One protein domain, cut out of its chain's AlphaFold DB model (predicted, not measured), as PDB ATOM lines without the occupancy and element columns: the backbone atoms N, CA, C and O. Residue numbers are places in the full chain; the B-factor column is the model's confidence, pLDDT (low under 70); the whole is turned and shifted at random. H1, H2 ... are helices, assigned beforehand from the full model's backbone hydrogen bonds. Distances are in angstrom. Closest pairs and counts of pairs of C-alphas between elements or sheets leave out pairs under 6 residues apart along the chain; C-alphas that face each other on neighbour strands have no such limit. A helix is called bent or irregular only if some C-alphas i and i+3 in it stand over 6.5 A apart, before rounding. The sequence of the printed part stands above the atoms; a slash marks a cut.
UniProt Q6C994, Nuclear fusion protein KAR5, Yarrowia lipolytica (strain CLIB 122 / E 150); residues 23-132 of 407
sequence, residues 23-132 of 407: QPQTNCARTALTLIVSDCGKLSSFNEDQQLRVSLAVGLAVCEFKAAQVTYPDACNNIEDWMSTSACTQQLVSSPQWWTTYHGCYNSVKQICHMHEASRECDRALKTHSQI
ATOM      1  N   GLN A  23       1.818  15.305  41.260       51.36
ATOM      2  CA  GLN A  23       1.670  16.284  40.187       51.36
ATOM      3  C   GLN A  23       0.769  17.398  40.723       51.36
ATOM      4  O   GLN A  23      -0.364  17.104  41.109       51.36
ATOM      5  N   PRO A  24       1.239  18.659  40.783       53.43
ATOM      6  CA  PRO A  24       0.411  19.748  41.270       53.43
ATOM      7  C   PRO A  24      -0.861  19.769  40.424       53.43
ATOM      8  O   PRO A  24      -0.807  20.050  39.227       53.43
ATOM      9  N   GLN A  25      -1.996  19.419  41.037       53.57
ATOM     10  CA  GLN A  25      -3.262  19.143  40.344       53.57
ATOM     11  C   GLN A  25      -3.876  20.376  39.660       53.57
ATOM     12  O   GLN A  25      -4.990  20.325  39.148       53.57
ATOM     13  N   THR A  26      -3.163  21.500  39.611       65.27
ATOM     14  CA  THR A  26      -3.615  22.705  38.932       65.27
ATOM     15  C   THR A  26      -2.600  23.130  37.876       65.27
ATOM     16  O   THR A  26      -1.415  23.330  38.154       65.27
ATOM     17  N   ASN A  27      -3.088  23.347  36.648       82.05
ATOM     18  CA  ASN A  27      -2.327  24.025  35.592       82.05
ATOM     19  C   ASN A  27      -1.711  25.338  36.114       82.05
ATOM     20  O   ASN A  27      -0.607  25.688  35.721       82.05
ATOM     21  N   CYS A  28      -2.380  25.999  37.070       89.21
ATOM     22  CA  CYS A  28      -1.900  27.198  37.757       89.21
ATOM     23  C   CYS A  28      -0.527  26.995  38.415       89.21
ATOM     24  O   CYS A  28       0.424  27.685  38.054       89.21
ATOM     25  N   ALA A  29      -0.401  26.044  39.349       87.61
ATOM     26  CA  ALA A  29       0.845  25.845  40.088       87.61
ATOM     27  C   ALA A  29       1.988  25.412  39.160       87.61
ATOM     28  O   ALA A  29       3.110  25.889  39.303       87.61
ATOM     29  N   ARG A  30       1.705  24.581  38.148       86.10
ATOM     30  CA  ARG A  30       2.707  24.208  37.138       86.10
ATOM     31  C   ARG A  30       3.179  25.414  36.323       86.10
ATOM     32  O   ARG A  30       4.383  25.556  36.108       86.10
ATOM     33  N   THR A  31       2.267  26.285  35.889       88.05
ATOM     34  CA  THR A  31       2.617  27.527  35.182       88.05
ATOM     35  C   THR A  31       3.446  28.450  36.073       88.05
ATOM     36  O   THR A  31       4.499  28.908  35.639       88.05
ATOM     37  N   ALA A  32       3.044  28.652  37.331       89.35
ATOM     38  CA  ALA A  32       3.791  29.466  38.288       89.35
ATOM     39  C   ALA A  32       5.199  28.903  38.549       89.35
ATOM     40  O   ALA A  32       6.181  29.636  38.473       89.35
ATOM     41  N   LEU A  33       5.324  27.592  38.777       90.03
ATOM     42  CA  LEU A  33       6.616  26.924  38.958       90.03
ATOM     43  C   LEU A  33       7.501  27.017  37.711       90.03
ATOM     44  O   LEU A  33       8.703  27.223  37.838       90.03
ATOM     45  N   THR A  34       6.923  26.901  36.512       90.69
ATOM     46  CA  THR A  34       7.675  27.049  35.255       90.69
ATOM     47  C   THR A  34       8.250  28.458  35.126       90.69
ATOM     48  O   THR A  34       9.419  28.596  34.774       90.69
ATOM     49  N   LEU A  35       7.466  29.487  35.474       89.87
ATOM     50  CA  LEU A  35       7.925  30.880  35.494       89.87
ATOM     51  C   LEU A  35       9.042  31.095  36.523       89.87
ATOM     52  O   LEU A  35      10.086  31.649  36.183       89.87
ATOM     53  N   ILE A  36       8.865  30.577  37.747       90.81
ATOM     54  CA  ILE A  36       9.898  30.623  38.792       90.81
ATOM     55  C   ILE A  36      11.200  30.018  38.262       90.81
ATOM     56  O   ILE A  36      12.237  30.672  38.304       90.81
ATOM     57  N   VAL A  37      11.136  28.800  37.716       90.59
ATOM     58  CA  VAL A  37      12.304  28.072  37.201       90.59
ATOM     59  C   VAL A  37      12.986  28.825  36.057       90.59
ATOM     60  O   VAL A  37      14.215  28.913  36.045       90.59
ATOM     61  N   SER A  38      12.223  29.408  35.124       89.86
ATOM     62  CA  SER A  38      12.797  30.175  34.011       89.86
ATOM     63  C   SER A  38      13.526  31.443  34.455       89.86
ATOM     64  O   SER A  38      14.510  31.831  33.826       89.86
ATOM     65  N   ASP A  39      13.093  32.056  35.556       89.11
ATOM     66  CA  ASP A  39      13.666  33.298  36.076       89.11
ATOM     67  C   ASP A  39      14.676  33.092  37.216       89.11
ATOM     68  O   ASP A  39      15.243  34.064  37.721       89.11
ATOM     69  N   CYS A  40      14.982  31.846  37.601       88.00
ATOM     70  CA  CYS A  40      15.893  31.584  38.716       88.00
ATOM     71  C   CYS A  40      17.278  32.222  38.552       88.00
ATOM     72  O   CYS A  40      17.839  32.675  39.542       88.00
ATOM     73  N   GLY A  41      17.783  32.366  37.320       83.67
ATOM     74  CA  GLY A  41      19.059  33.051  37.070       83.67
ATOM     75  C   GLY A  41      19.067  34.541  37.442       83.67
ATOM     76  O   GLY A  41      20.133  35.102  37.679       83.67
ATOM     77  N   LYS A  42      17.897  35.193  37.516       83.73
ATOM     78  CA  LYS A  42      17.755  36.576  38.012       83.73
ATOM     79  C   LYS A  42      17.575  36.618  39.532       83.73
ATOM     80  O   LYS A  42      17.992  37.577  40.172       83.73
ATOM     81  N   LEU A  43      16.962  35.580  40.105       81.68
ATOM     82  CA  LEU A  43      16.634  35.486  41.531       81.68
ATOM     83  C   LEU A  43      17.788  34.985  42.407       81.68
ATOM     84  O   LEU A  43      17.737  35.175  43.617       81.68
ATOM     85  N   SER A  44      18.799  34.326  41.839       69.63
ATOM     86  CA  SER A  44      19.973  33.835  42.577       69.63
ATOM     87  C   SER A  44      21.125  34.834  42.671       69.63
ATOM     88  O   SER A  44      22.046  34.651  43.469       69.63
ATOM     89  N   SER A  45      21.079  35.904  41.877       64.43
ATOM     90  CA  SER A  45      22.069  36.980  41.900       64.43
ATOM     91  C   SER A  45      22.020  37.773  43.212       64.43
ATOM     92  O   SER A  45      20.959  37.951  43.805       64.43
ATOM     93  N   PHE A  46      23.164  38.326  43.635       52.47
ATOM     94  CA  PHE A  46      23.269  39.237  44.788       52.47
ATOM     95  C   PHE A  46      22.346  40.461  44.682       52.47
ATOM     96  O   PHE A  46      21.944  41.013  45.704       52.47
ATOM     97  N   ASN A  47      21.983  40.853  43.460       58.17
ATOM     98  CA  ASN A  47      20.961  41.859  43.197       58.17
ATOM     99  C   ASN A  47      19.613  41.164  42.973       58.17
ATOM    100  O   ASN A  47      19.080  41.223  41.865       58.17
ATOM    101  N   GLU A  48      19.105  40.457  43.994       66.34
ATOM    102  CA  GLU A  48      17.785  39.815  43.932       66.34
ATOM    103  C   GLU A  48      16.760  40.860  43.469       66.34
ATOM    104  O   GLU A  48      16.548  41.875  44.140       66.34
ATOM    105  N   ASP A  49      16.113  40.617  42.326       81.88
ATOM    106  CA  ASP A  49      14.982  41.432  41.896       81.88
ATOM    107  C   ASP A  49      13.810  41.149  42.842       81.88
ATOM    108  O   ASP A  49      13.038  40.195  42.694       81.88
ATOM    109  N   GLN A  50      13.725  41.971  43.886       86.41
ATOM    110  CA  GLN A  50      12.711  41.846  44.919       86.41
ATOM    111  C   GLN A  50      11.301  41.958  44.326       86.41
ATOM    112  O   GLN A  50      10.394  41.282  44.811       86.41
ATOM    113  N   GLN A  51      11.110  42.760  43.272       89.34
ATOM    114  CA  GLN A  51       9.808  42.906  42.622       89.34
ATOM    115  C   GLN A  51       9.416  41.610  41.916       89.34
ATOM    116  O   GLN A  51       8.308  41.105  42.119       89.34
ATOM    117  N   LEU A  52      10.355  41.014  41.178       90.79
ATOM    118  CA  LEU A  52      10.153  39.724  40.527       90.79
ATOM    119  C   LEU A  52       9.823  38.633  41.549       90.79
ATOM    120  O   LEU A  52       8.840  37.909  41.388       90.79
ATOM    121  N   ARG A  53      10.571  38.559  42.655       91.83
ATOM    122  CA  ARG A  53      10.316  37.577  43.716       91.83
ATOM    123  C   ARG A  53       8.924  37.724  44.329       91.83
ATOM    124  O   ARG A  53       8.250  36.718  44.542       91.83
ATOM    125  N   VAL A  54       8.497  38.956  44.611       93.42
ATOM    126  CA  VAL A  54       7.151  39.237  45.131       93.42
ATOM    127  C   VAL A  54       6.088  38.818  44.113       93.42
ATOM    128  O   VAL A  54       5.150  38.118  44.488       93.42
ATOM    129  N   SER A  55       6.253  39.164  42.832       93.27
ATOM    130  CA  SER A  55       5.287  38.812  41.779       93.27
ATOM    131  C   SER A  55       5.102  37.296  41.630       93.27
ATOM    132  O   SER A  55       3.974  36.802  41.604       93.27
ATOM    133  N   LEU A  56       6.199  36.535  41.646       93.19
ATOM    134  CA  LEU A  56       6.172  35.075  41.563       93.19
ATOM    135  C   LEU A  56       5.560  34.442  42.818       93.19
ATOM    136  O   LEU A  56       4.787  33.489  42.721       93.19
ATOM    137  N   ALA A  57       5.869  34.988  43.996       94.73
ATOM    138  CA  ALA A  57       5.305  34.532  45.261       94.73
ATOM    139  C   ALA A  57       3.790  34.754  45.334       94.73
ATOM    140  O   ALA A  57       3.067  33.881  45.811       94.73
ATOM    141  N   VAL A  58       3.309  35.895  44.834       95.23
ATOM    142  CA  VAL A  58       1.877  36.188  44.725       95.23
ATOM    143  C   VAL A  58       1.208  35.216  43.753       95.23
ATOM    144  O   VAL A  58       0.186  34.631  44.102       95.23
ATOM    145  N   GLY A  59       1.799  34.985  42.575       92.71
ATOM    146  CA  GLY A  59       1.280  34.016  41.605       92.71
ATOM    147  C   GLY A  59       1.131  32.614  42.203       92.71
ATOM    148  O   GLY A  59       0.086  31.981  42.049       92.71
ATOM    149  N   LEU A  60       2.136  32.161  42.958       92.60
ATOM    150  CA  LEU A  60       2.092  30.877  43.656       92.60
ATOM    151  C   LEU A  60       1.024  30.858  44.763       92.60
ATOM    152  O   LEU A  60       0.242  29.913  44.831       92.60
ATOM    153  N   ALA A  61       0.919  31.920  45.566       94.66
ATOM    154  CA  ALA A  61      -0.089  32.030  46.620       94.66
ATOM    155  C   ALA A  61      -1.522  32.011  46.061       94.66
ATOM    156  O   ALA A  61      -2.386  31.331  46.607       94.66
ATOM    157  N   VAL A  62      -1.777  32.694  44.940       94.19
ATOM    158  CA  VAL A  62      -3.079  32.648  44.250       94.19
ATOM    159  C   VAL A  62      -3.401  31.229  43.776       94.19
ATOM    160  O   VAL A  62      -4.547  30.794  43.894       94.19
ATOM    161  N   CYS A  63      -2.413  30.482  43.273       92.69
ATOM    162  CA  CYS A  63      -2.618  29.080  42.915       92.69
ATOM    163  C   CYS A  63      -2.951  28.209  44.137       92.69
ATOM    164  O   CYS A  63      -3.859  27.384  44.043       92.69
ATOM    165  N   GLU A  64      -2.282  28.425  45.274       91.77
ATOM    166  CA  GLU A  64      -2.575  27.739  46.542       91.77
ATOM    167  C   GLU A  64      -3.993  28.046  47.041       91.77
ATOM    168  O   GLU A  64      -4.751  27.132  47.365       91.77
ATOM    169  N   PHE A  65      -4.418  29.315  47.025       93.56
ATOM    170  CA  PHE A  65      -5.779  29.686  47.427       93.56
ATOM    171  C   PHE A  65      -6.840  29.050  46.524       93.56
ATOM    172  O   PHE A  65      -7.837  28.526  47.022       93.56
ATOM    173  N   LYS A  66      -6.613  29.032  45.201       90.80
ATOM    174  CA  LYS A  66      -7.510  28.369  44.238       90.80
ATOM    175  C   LYS A  66      -7.582  26.861  44.466       90.80
ATOM    176  O   LYS A  66      -8.674  26.302  44.414       90.80
ATOM    177  N   ALA A  67      -6.448  26.211  44.729       88.92
ATOM    178  CA  ALA A  67      -6.396  24.779  45.016       88.92
ATOM    179  C   ALA A  67      -7.124  24.432  46.325       88.92
ATOM    180  O   ALA A  67      -7.863  23.452  46.376       88.92
ATOM    181  N   ALA A  68      -6.974  25.271  47.354       89.79
ATOM    182  CA  ALA A  68      -7.637  25.117  48.646       89.79
ATOM    183  C   ALA A  68      -9.103  25.597  48.662       89.79
ATOM    184  O   ALA A  68      -9.762  25.481  49.692       89.79
ATOM    185  N   GLN A  69      -9.611  26.149  47.551       89.49
ATOM    186  CA  GLN A  69     -10.941  26.771  47.452       89.49
ATOM    187  C   GLN A  69     -11.180  27.869  48.508       89.49
ATOM    188  O   GLN A  69     -12.302  28.091  48.960       89.49
ATOM    189  N   VAL A  70     -10.115  28.570  48.900       90.56
ATOM    190  CA  VAL A  70     -10.166  29.677  49.859       90.56
ATOM    191  C   VAL A  70     -10.341  30.985  49.097       90.56
ATOM    192  O   VAL A  70      -9.640  31.255  48.122       90.56
ATOM    193  N   THR A  71     -11.266  31.828  49.554       92.74
ATOM    194  CA  THR A  71     -11.435  33.178  49.011       92.74
ATOM    195  C   THR A  71     -10.199  34.027  49.297       92.74
ATOM    196  O   THR A  71      -9.713  34.075  50.431       92.74
ATOM    197  N   TYR A  72      -9.725  34.732  48.280       93.59
ATOM    198  CA  TYR A  72      -8.579  35.631  48.349       93.59
ATOM    199  C   TYR A  72      -8.984  37.030  47.849       93.59
ATOM    200  O   TYR A  72     -10.055  37.169  47.256       93.59
ATOM    201  N   PRO A  73      -8.184  38.077  48.113       94.42
ATOM    202  CA  PRO A  73      -8.587  39.450  47.827       94.42
ATOM    203  C   PRO A  73      -8.755  39.731  46.331       94.42
ATOM    204  O   PRO A  73      -7.946  39.281  45.517       94.42
ATOM    205  N   ASP A  74      -9.746  40.550  45.973       92.48
ATOM    206  CA  ASP A  74     -10.049  40.866  44.571       92.48
ATOM    207  C   ASP A  74      -8.899  41.574  43.850       92.48
ATOM    208  O   ASP A  74      -8.730  41.396  42.648       92.48
ATOM    209  N   ALA A  75      -8.055  42.315  44.578       93.21
ATOM    210  CA  ALA A  75      -6.865  42.953  44.010       93.21
ATOM    211  C   ALA A  75      -5.839  41.948  43.455       93.21
ATOM    212  O   ALA A  75      -4.962  42.333  42.689       93.21
ATOM    213  N   CYS A  76      -5.928  40.674  43.840       94.29
ATOM    214  CA  CYS A  76      -5.086  39.601  43.321       94.29
ATOM    215  C   CYS A  76      -5.687  38.915  42.081       94.29
ATOM    216  O   CYS A  76      -5.074  37.996  41.530       94.29
ATOM    217  N   ASN A  77      -6.881  39.326  41.637       88.34
ATOM    218  CA  ASN A  77      -7.441  38.886  40.365       88.34
ATOM    219  C   ASN A  77      -6.767  39.657  39.222       88.34
ATOM    220  O   ASN A  77      -6.791  40.882  39.205       88.34
ATOM    221  N   ASN A  78      -6.208  38.928  38.249       84.41
ATOM    222  CA  ASN A  78      -5.610  39.466  37.017       84.41
ATOM    223  C   ASN A  78      -4.489  40.496  37.257       84.41
ATOM    224  O   ASN A  78      -4.607  41.671  36.927       84.41
ATOM    225  N   ILE A  79      -3.382  40.029  37.833       87.36
ATOM    226  CA  ILE A  79      -2.173  40.831  38.046       87.36
ATOM    227  C   ILE A  79      -1.409  40.951  36.721       87.36
ATOM    228  O   ILE A  79      -0.940  39.942  36.195       87.36
ATOM    229  N   GLU A  80      -1.267  42.171  36.202       85.93
ATOM    230  CA  GLU A  80      -0.563  42.452  34.937       85.93
ATOM    231  C   GLU A  80       0.707  43.295  35.132       85.93
ATOM    232  O   GLU A  80       1.631  43.223  34.326       85.93
ATOM    233  N   ASP A  81       0.777  44.078  36.210       89.15
ATOM    234  CA  ASP A  81       1.860  45.026  36.459       89.15
ATOM    235  C   ASP A  81       2.329  45.029  37.928       89.15
ATOM    236  O   ASP A  81       1.801  44.343  38.813       89.15
ATOM    237  N   TRP A  82       3.369  45.813  38.216       89.14
ATOM    238  CA  TRP A  82       3.888  45.938  39.577       89.14
ATOM    239  C   TRP A  82       2.898  46.621  40.535       89.14
ATOM    240  O   TRP A  82       2.844  46.269  41.714       89.14
ATOM    241  N   MET A  83       2.093  47.576  40.060       89.65
ATOM    242  CA  MET A  83       1.137  48.292  40.912       89.65
ATOM    243  C   MET A  83       0.033  47.359  41.420       89.65
ATOM    244  O   MET A  83      -0.259  47.351  42.616       89.65
ATOM    245  N   SER A  84      -0.520  46.522  40.541       90.69
ATOM    246  CA  SER A  84      -1.482  45.467  40.881       90.69
ATOM    247  C   SER A  84      -0.857  44.406  41.788       90.69
ATOM    248  O   SER A  84      -1.456  44.032  42.797       90.69
ATOM    249  N   THR A  85       0.395  44.008  41.526       93.09
ATOM    250  CA  THR A  85       1.150  43.109  42.419       93.09
ATOM    251  C   THR A  85       1.279  43.698  43.831       93.09
ATOM    252  O   THR A  85       1.037  43.014  44.831       93.09
ATOM    253  N   SER A  86       1.636  44.981  43.930       93.01
ATOM    254  CA  SER A  86       1.801  45.688  45.202       93.01
ATOM    255  C   SER A  86       0.476  45.829  45.958       93.01
ATOM    256  O   SER A  86       0.422  45.522  47.150       93.01
ATOM    257  N   ALA A  87      -0.606  46.202  45.266       94.07
ATOM    258  CA  ALA A  87      -1.946  46.303  45.844       94.07
ATOM    259  C   ALA A  87      -2.448  44.946  46.368       94.07
ATOM    260  O   ALA A  87      -2.927  44.862  47.501       94.07
ATOM    261  N   CYS A  88      -2.265  43.872  45.592       96.03
ATOM    262  CA  CYS A  88      -2.554  42.511  46.037       96.03
ATOM    263  C   CYS A  88      -1.752  42.159  47.298       96.03
ATOM    264  O   CYS A  88      -2.323  41.732  48.300       96.03
ATOM    265  N   THR A  89      -0.440  42.409  47.296       94.74
ATOM    266  CA  THR A  89       0.431  42.099  48.441       94.74
ATOM    267  C   THR A  89      -0.002  42.841  49.710       94.74
ATOM    268  O   THR A  89      -0.021  42.247  50.785       94.74
ATOM    269  N   GLN A  90      -0.406  44.113  49.609       95.18
ATOM    270  CA  GLN A  90      -0.915  44.878  50.756       95.18
ATOM    271  C   GLN A  90      -2.178  44.249  51.362       95.18
ATOM    272  O   GLN A  90      -2.289  44.168  52.585       95.18
ATOM    273  N   GLN A  91      -3.098  43.753  50.529       96.23
ATOM    274  CA  GLN A  91      -4.302  43.064  51.007       96.23
ATOM    275  C   GLN A  91      -3.986  41.675  51.575       96.23
ATOM    276  O   GLN A  91      -4.559  41.281  52.585       96.23
ATOM    277  N   LEU A  92      -3.026  40.942  51.003       95.40
ATOM    278  CA  LEU A  92      -2.590  39.659  51.567       95.40
ATOM    279  C   LEU A  92      -2.010  39.821  52.982       95.40
ATOM    280  O   LEU A  92      -2.176  38.938  53.816       95.40
ATOM    281  N   VAL A  93      -1.374  40.956  53.282       94.19
ATOM    282  CA  VAL A  93      -0.818  41.250  54.615       94.19
ATOM    283  C   VAL A  93      -1.906  41.605  55.641       94.19
ATOM    284  O   VAL A  93      -1.679  41.442  56.839       94.19
ATOM    285  N   SER A  94      -3.099  42.046  55.219       94.59
ATOM    286  CA  SER A  94      -4.148  42.478  56.155       94.59
ATOM    287  C   SER A  94      -4.861  41.327  56.874       94.59
ATOM    288  O   SER A  94      -5.515  41.561  57.888       94.59
ATOM    289  N   SER A  95      -4.755  40.093  56.369       93.52
ATOM    290  CA  SER A  95      -5.332  38.898  56.997       93.52
ATOM    291  C   SER A  95      -4.235  37.898  57.372       93.52
ATOM    292  O   SER A  95      -3.453  37.514  56.502       93.52
ATOM    293  N   PRO A  96      -4.196  37.387  58.619       93.23
ATOM    294  CA  PRO A  96      -3.200  36.395  59.033       93.23
ATOM    295  C   PRO A  96      -3.194  35.120  58.175       93.23
ATOM    296  O   PRO A  96      -2.135  34.546  57.920       93.23
ATOM    297  N   GLN A  97      -4.366  34.680  57.704       91.76
ATOM    298  CA  GLN A  97      -4.486  33.479  56.868       91.76
ATOM    299  C   GLN A  97      -3.837  33.686  55.496       91.76
ATOM    300  O   GLN A  97      -3.071  32.845  55.039       91.76
ATOM    301  N   TRP A  98      -4.079  34.831  54.860       94.96
ATOM    302  CA  TRP A  98      -3.471  35.145  53.567       94.96
ATOM    303  C   TRP A  98      -1.975  35.422  53.694       94.96
ATOM    304  O   TRP A  98      -1.183  34.950  52.877       94.96
ATOM    305  N   TRP A  99      -1.586  36.140  54.750       95.40
ATOM    306  CA  TRP A  99      -0.199  36.489  55.011       95.40
ATOM    307  C   TRP A  99       0.669  35.247  55.204       95.40
ATOM    308  O   TRP A  99       1.754  35.178  54.634       95.40
ATOM    309  N   THR A 100       0.196  34.251  55.959       94.81
ATOM    310  CA  THR A 100       0.956  33.011  56.192       94.81
ATOM    311  C   THR A 100       1.186  32.226  54.901       94.81
ATOM    312  O   THR A 100       2.326  31.840  54.634       94.81
ATOM    313  N   THR A 101       0.162  32.060  54.057       93.75
ATOM    314  CA  THR A 101       0.305  31.401  52.748       93.75
ATOM    315  C   THR A 101       1.247  32.170  51.826       93.75
ATOM    316  O   THR A 101       2.175  31.585  51.262       93.75
ATOM    317  N   TYR A 102       1.063  33.486  51.704       95.40
ATOM    318  CA  TYR A 102       1.926  34.335  50.882       95.40
ATOM    319  C   TYR A 102       3.380  34.309  51.361       95.40
ATOM    320  O   TYR A 102       4.292  34.115  50.559       95.40
ATOM    321  N   HIS A 103       3.610  34.464  52.665       94.10
ATOM    322  CA  HIS A 103       4.950  34.451  53.240       94.10
ATOM    323  C   HIS A 103       5.631  33.090  53.049       94.10
ATOM    324  O   HIS A 103       6.821  33.036  52.728       94.10
ATOM    325  N   GLY A 104       4.871  31.997  53.176       92.66
ATOM    326  CA  GLY A 104       5.318  30.655  52.812       92.66
ATOM    327  C   GLY A 104       5.800  30.604  51.362       92.66
ATOM    328  O   GLY A 104       6.968  30.309  51.120       92.66
ATOM    329  N   CYS A 105       4.950  31.014  50.417       93.12
ATOM    330  CA  CYS A 105       5.279  31.052  48.990       93.12
ATOM    331  C   CYS A 105       6.502  31.935  48.688       93.12
ATOM    332  O   CYS A 105       7.383  31.542  47.924       93.12
ATOM    333  N   TYR A 106       6.610  33.101  49.328       93.44
ATOM    334  CA  TYR A 106       7.734  34.027  49.164       93.44
ATOM    335  C   TYR A 106       9.081  33.422  49.577       93.44
ATOM    336  O   TYR A 106      10.117  33.666  48.941       93.44
ATOM    337  N   ASN A 107       9.085  32.613  50.635       90.84
ATOM    338  CA  ASN A 107      10.263  31.861  51.051       90.84
ATOM    339  C   ASN A 107      10.516  30.662  50.126       90.84
ATOM    340  O   ASN A 107      11.665  30.421  49.749       90.84
ATOM    341  N   SER A 108       9.458  29.964  49.703       89.50
ATOM    342  CA  SER A 108       9.541  28.822  48.791       89.50
ATOM    343  C   SER A 108      10.137  29.186  47.435       89.50
ATOM    344  O   SER A 108      10.951  28.418  46.942       89.50
ATOM    345  N   VAL A 109       9.840  30.358  46.854       90.10
ATOM    346  CA  VAL A 109      10.438  30.798  45.570       90.10
ATOM    347  C   VAL A 109      11.969  30.732  45.612       90.10
ATOM    348  O   VAL A 109      12.599  30.149  44.729       90.10
ATOM    349  N   LYS A 110      12.580  31.258  46.681       87.01
ATOM    350  CA  LYS A 110      14.039  31.226  46.859       87.01
ATOM    351  C   LYS A 110      14.564  29.797  47.004       87.01
ATOM    352  O   LYS A 110      15.597  29.456  46.432       87.01
ATOM    353  N   GLN A 111      13.858  28.959  47.761       86.77
ATOM    354  CA  GLN A 111      14.241  27.561  47.961       86.77
ATOM    355  C   GLN A 111      14.146  26.754  46.662       86.77
ATOM    356  O   GLN A 111      15.080  26.026  46.340       86.77
ATOM    357  N   ILE A 112      13.068  26.933  45.893       87.48
ATOM    358  CA  ILE A 112      12.854  26.294  44.592       87.48
ATOM    359  C   ILE A 112      13.993  26.654  43.643       87.48
ATOM    360  O   ILE A 112      14.583  25.758  43.045       87.48
ATOM    361  N   CYS A 113      14.363  27.935  43.551       87.26
ATOM    362  CA  CYS A 113      15.473  28.334  42.691       87.26
ATOM    363  C   CYS A 113      16.806  27.752  43.133       87.26
ATOM    364  O   CYS A 113      17.530  27.192  42.314       87.26
ATOM    365  N   HIS A 114      17.093  27.775  44.431       84.54
ATOM    366  CA  HIS A 114      18.304  27.157  44.956       84.54
ATOM    367  C   HIS A 114      18.359  25.638  44.692       84.54
ATOM    368  O   HIS A 114      19.424  25.098  44.389       84.54
ATOM    369  N   MET A 115      17.226  24.933  44.793       82.40
ATOM    370  CA  MET A 115      17.129  23.508  44.457       82.40
ATOM    371  C   MET A 115      17.318  23.264  42.959       82.40
ATOM    372  O   MET A 115      18.039  22.345  42.574       82.40
ATOM    373  N   HIS A 116      16.708  24.095  42.115       85.54
ATOM    374  CA  HIS A 116      16.838  23.994  40.666       85.54
ATOM    375  C   HIS A 116      18.283  24.223  40.205       85.54
ATOM    376  O   HIS A 116      18.807  23.454  39.401       85.54
ATOM    377  N   GLU A 117      18.960  25.234  40.749       84.70
ATOM    378  CA  GLU A 117      20.368  25.506  40.450       84.70
ATOM    379  C   GLU A 117      21.277  24.368  40.895       84.70
ATOM    380  O   GLU A 117      22.095  23.906  40.101       84.70
ATOM    381  N   ALA A 118      21.060  23.842  42.106       80.57
ATOM    382  CA  ALA A 118      21.787  22.677  42.596       80.57
ATOM    383  C   ALA A 118      21.610  21.460  41.675       80.57
ATOM    384  O   ALA A 118      22.581  20.766  41.379       80.57
ATOM    385  N   SER A 119      20.387  21.220  41.188       81.82
ATOM    386  CA  SER A 119      20.109  20.153  40.221       81.82
ATOM    387  C   SER A 119      20.880  20.376  38.921       81.82
ATOM    388  O   SER A 119      21.573  19.476  38.460       81.82
ATOM    389  N   ARG A 120      20.849  21.595  38.363       84.29
ATOM    390  CA  ARG A 120      21.582  21.935  37.130       84.29
ATOM    391  C   ARG A 120      23.095  21.823  37.274       84.29
ATOM    392  O   ARG A 120      23.793  21.592  36.289       84.29
ATOM    393  N   GLU A 121      23.633  22.102  38.452       81.10
ATOM    394  CA  GLU A 121      25.057  21.936  38.748       81.10
ATOM    395  C   GLU A 121      25.429  20.464  38.875       81.10
ATOM    396  O   GLU A 121      26.440  20.056  38.308       81.10
ATOM    397  N   CYS A 122      24.585  19.659  39.524       82.65
ATOM    398  CA  CYS A 122      24.740  18.208  39.582       82.65
ATOM    399  C   CYS A 122      24.720  17.583  38.177       82.65
ATOM    400  O   CYS A 122      25.627  16.833  37.829       82.65
ATOM    401  N   ASP A 123      23.762  17.963  37.326       85.76
ATOM    402  CA  ASP A 123      23.669  17.469  35.945       85.76
ATOM    403  C   ASP A 123      24.912  17.835  35.123       85.76
ATOM    404  O   ASP A 123      25.438  17.020  34.362       85.76
ATOM    405  N   ARG A 124      25.423  19.062  35.300       81.59
ATOM    406  CA  ARG A 124      26.687  19.492  34.687       81.59
ATOM    407  C   ARG A 124      27.859  18.649  35.184       81.59
ATOM    408  O   ARG A 124      28.639  18.183  34.361       81.59
ATOM    409  N   ALA A 125      27.950  18.413  36.491       79.99
ATOM    410  CA  ALA A 125      28.993  17.589  37.098       79.99
ATOM    411  C   ALA A 125      28.977  16.153  36.555       79.99
ATOM    412  O   ALA A 125      30.016  15.631  36.154       79.99
ATOM    413  N   LEU A 126      27.794  15.536  36.496       83.81
ATOM    414  CA  LEU A 126      27.602  14.184  35.974       83.81
ATOM    415  C   LEU A 126      27.975  14.093  34.495       83.81
ATOM    416  O   LEU A 126      28.653  13.149  34.092       83.81
ATOM    417  N   LYS A 127      27.597  15.094  33.690       85.33
ATOM    418  CA  LYS A 127      28.001  15.167  32.283       85.33
ATOM    419  C   LYS A 127      29.522  15.241  32.149       85.33
ATOM    420  O   LYS A 127      30.092  14.441  31.412       85.33
ATOM    421  N   THR A 128      30.181  16.134  32.885       79.43
ATOM    422  CA  THR A 128      31.647  16.246  32.869       79.43
ATOM    423  C   THR A 128      32.310  14.940  33.305       79.43
ATOM    424  O   THR A 128      33.217  14.461  32.633       79.43
ATOM    425  N   HIS A 129      31.822  14.309  34.376       80.71
ATOM    426  CA  HIS A 129      32.329  13.015  34.833       80.71
ATOM    427  C   HIS A 129      32.193  11.933  33.751       80.71
ATOM    428  O   HIS A 129      33.150  11.214  33.486       80.71
ATOM    429  N   SER A 130      31.040  11.845  33.078       85.43
ATOM    430  CA  SER A 130      30.841  10.878  31.989       85.43
ATOM    431  C   SER A 130      31.817  11.082  30.823       85.43
ATOM    432  O   SER A 130      32.311  10.105  30.272       85.43
ATOM    433  N   GLN A 131      32.154  12.335  30.493       82.73
ATOM    434  CA  GLN A 131      33.137  12.658  29.453       82.73
ATOM    435  C   GLN A 131      34.559  12.261  29.864       82.73
ATOM    436  O   GLN A 131      35.312  11.756  29.037       82.73
ATOM    437  N   ILE A 132      34.921  12.449  31.138       79.29
ATOM    438  CA  ILE A 132      36.219  12.013  31.675       79.29
ATOM    439  C   ILE A 132      36.335  10.487  31.625       79.29
ATOM    440  O   ILE A 132      37.362   9.982  31.184       79.29
TER     441      ILE A 132
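This is residues 23 to 132 of the 407 residues of the protein "Nuclear fusion protein KAR5" of Yarrowia lipolytica (strain CLIB 122 / E 150) (UniProt Q6C994). A helical hairpin, H1 and H2 side by side, is crossed on one side by one very long helix, H4, whose last part, residues 118 to 132, sticks out of the body as a straight arm. H3 packs on residues 51 to 58 of H2, on the side away from H1, and meets the first part of H4 at a corner. The printed part has 110 residues with four named helices, in the order H1, H2, H3, H4, and no named strand; the class is all helix. It is only just loose, close to compact, with a radius of gyration of the C-alphas of 15.9 A, and its outline is elongated, spanning 56 by 32 by 23 A, with the arm of H4 making the length.

H1, residues 27 to 43, and H2, residues 50 to 67, form a helical hairpin and touch at a shallow tilt of 16 degrees, opposite ways; their closest C-alphas, those of Ala 29 and Cys 63, are 5.5 A apart. H3, residues 82 to 94, touches residues 51 to 58 of H2 at a steep tilt of 59 degrees, the same way, with the C-alphas of Ser 55 and Thr 85 closest at 6.0 A. H1 and H3 are apart. H4, residues 96 to 132, touches H3 only at the corner by their link, where the closest C-alphas, those of Val 93 and Trp 99, are 4.8 A apart. With residues 101 to 109 H4 touches H2, only just about perpendicular at 72 degrees; the closest C-alphas are those of Ala 57 and Tyr 106, 4.6 A apart. With residues 109 to 117 it touches residues 36 to 43 of H1 at a steep tilt of 65 degrees, the same way, the C-alphas of Cys 40 and Cys 113 being closest at 5.2 A. In H2 and H3 every O i to N i+4 pair is within hydrogen-bond range; in H1 11 of 13 are, and in H4 32 of 33.

H1 begins at C-alpha 27 (-2.327, 24.025, 35.592) and measures 22.9 A from first to last C-alpha. It has a kink of 35 degrees near residue 37 and is irregular, with C-alphas 38 and 41 7.5 A apart. H2 measures 25.6 A and H3 18.7 A. H4 runs 53.8 A from C-alpha 96 (-3.200, 36.395, 59.033) to C-alpha 132 (36.219, 12.013, 31.675).

The two C-alphas farthest apart, those of Ser 94 and Ile 132, are 56.2 A apart. Without residues 118 to 132, which stand free, the body spans 34 by 30 by 23 A. The printed part has no cut. The link from H2 to H3, residues 68 to 81, is long, that from H1 to H2 is short, and that from H3 to H4 is tight. The mean pLDDT of the printed part is 87.0; residues 23 to 26 and 44 to 48 are under 70.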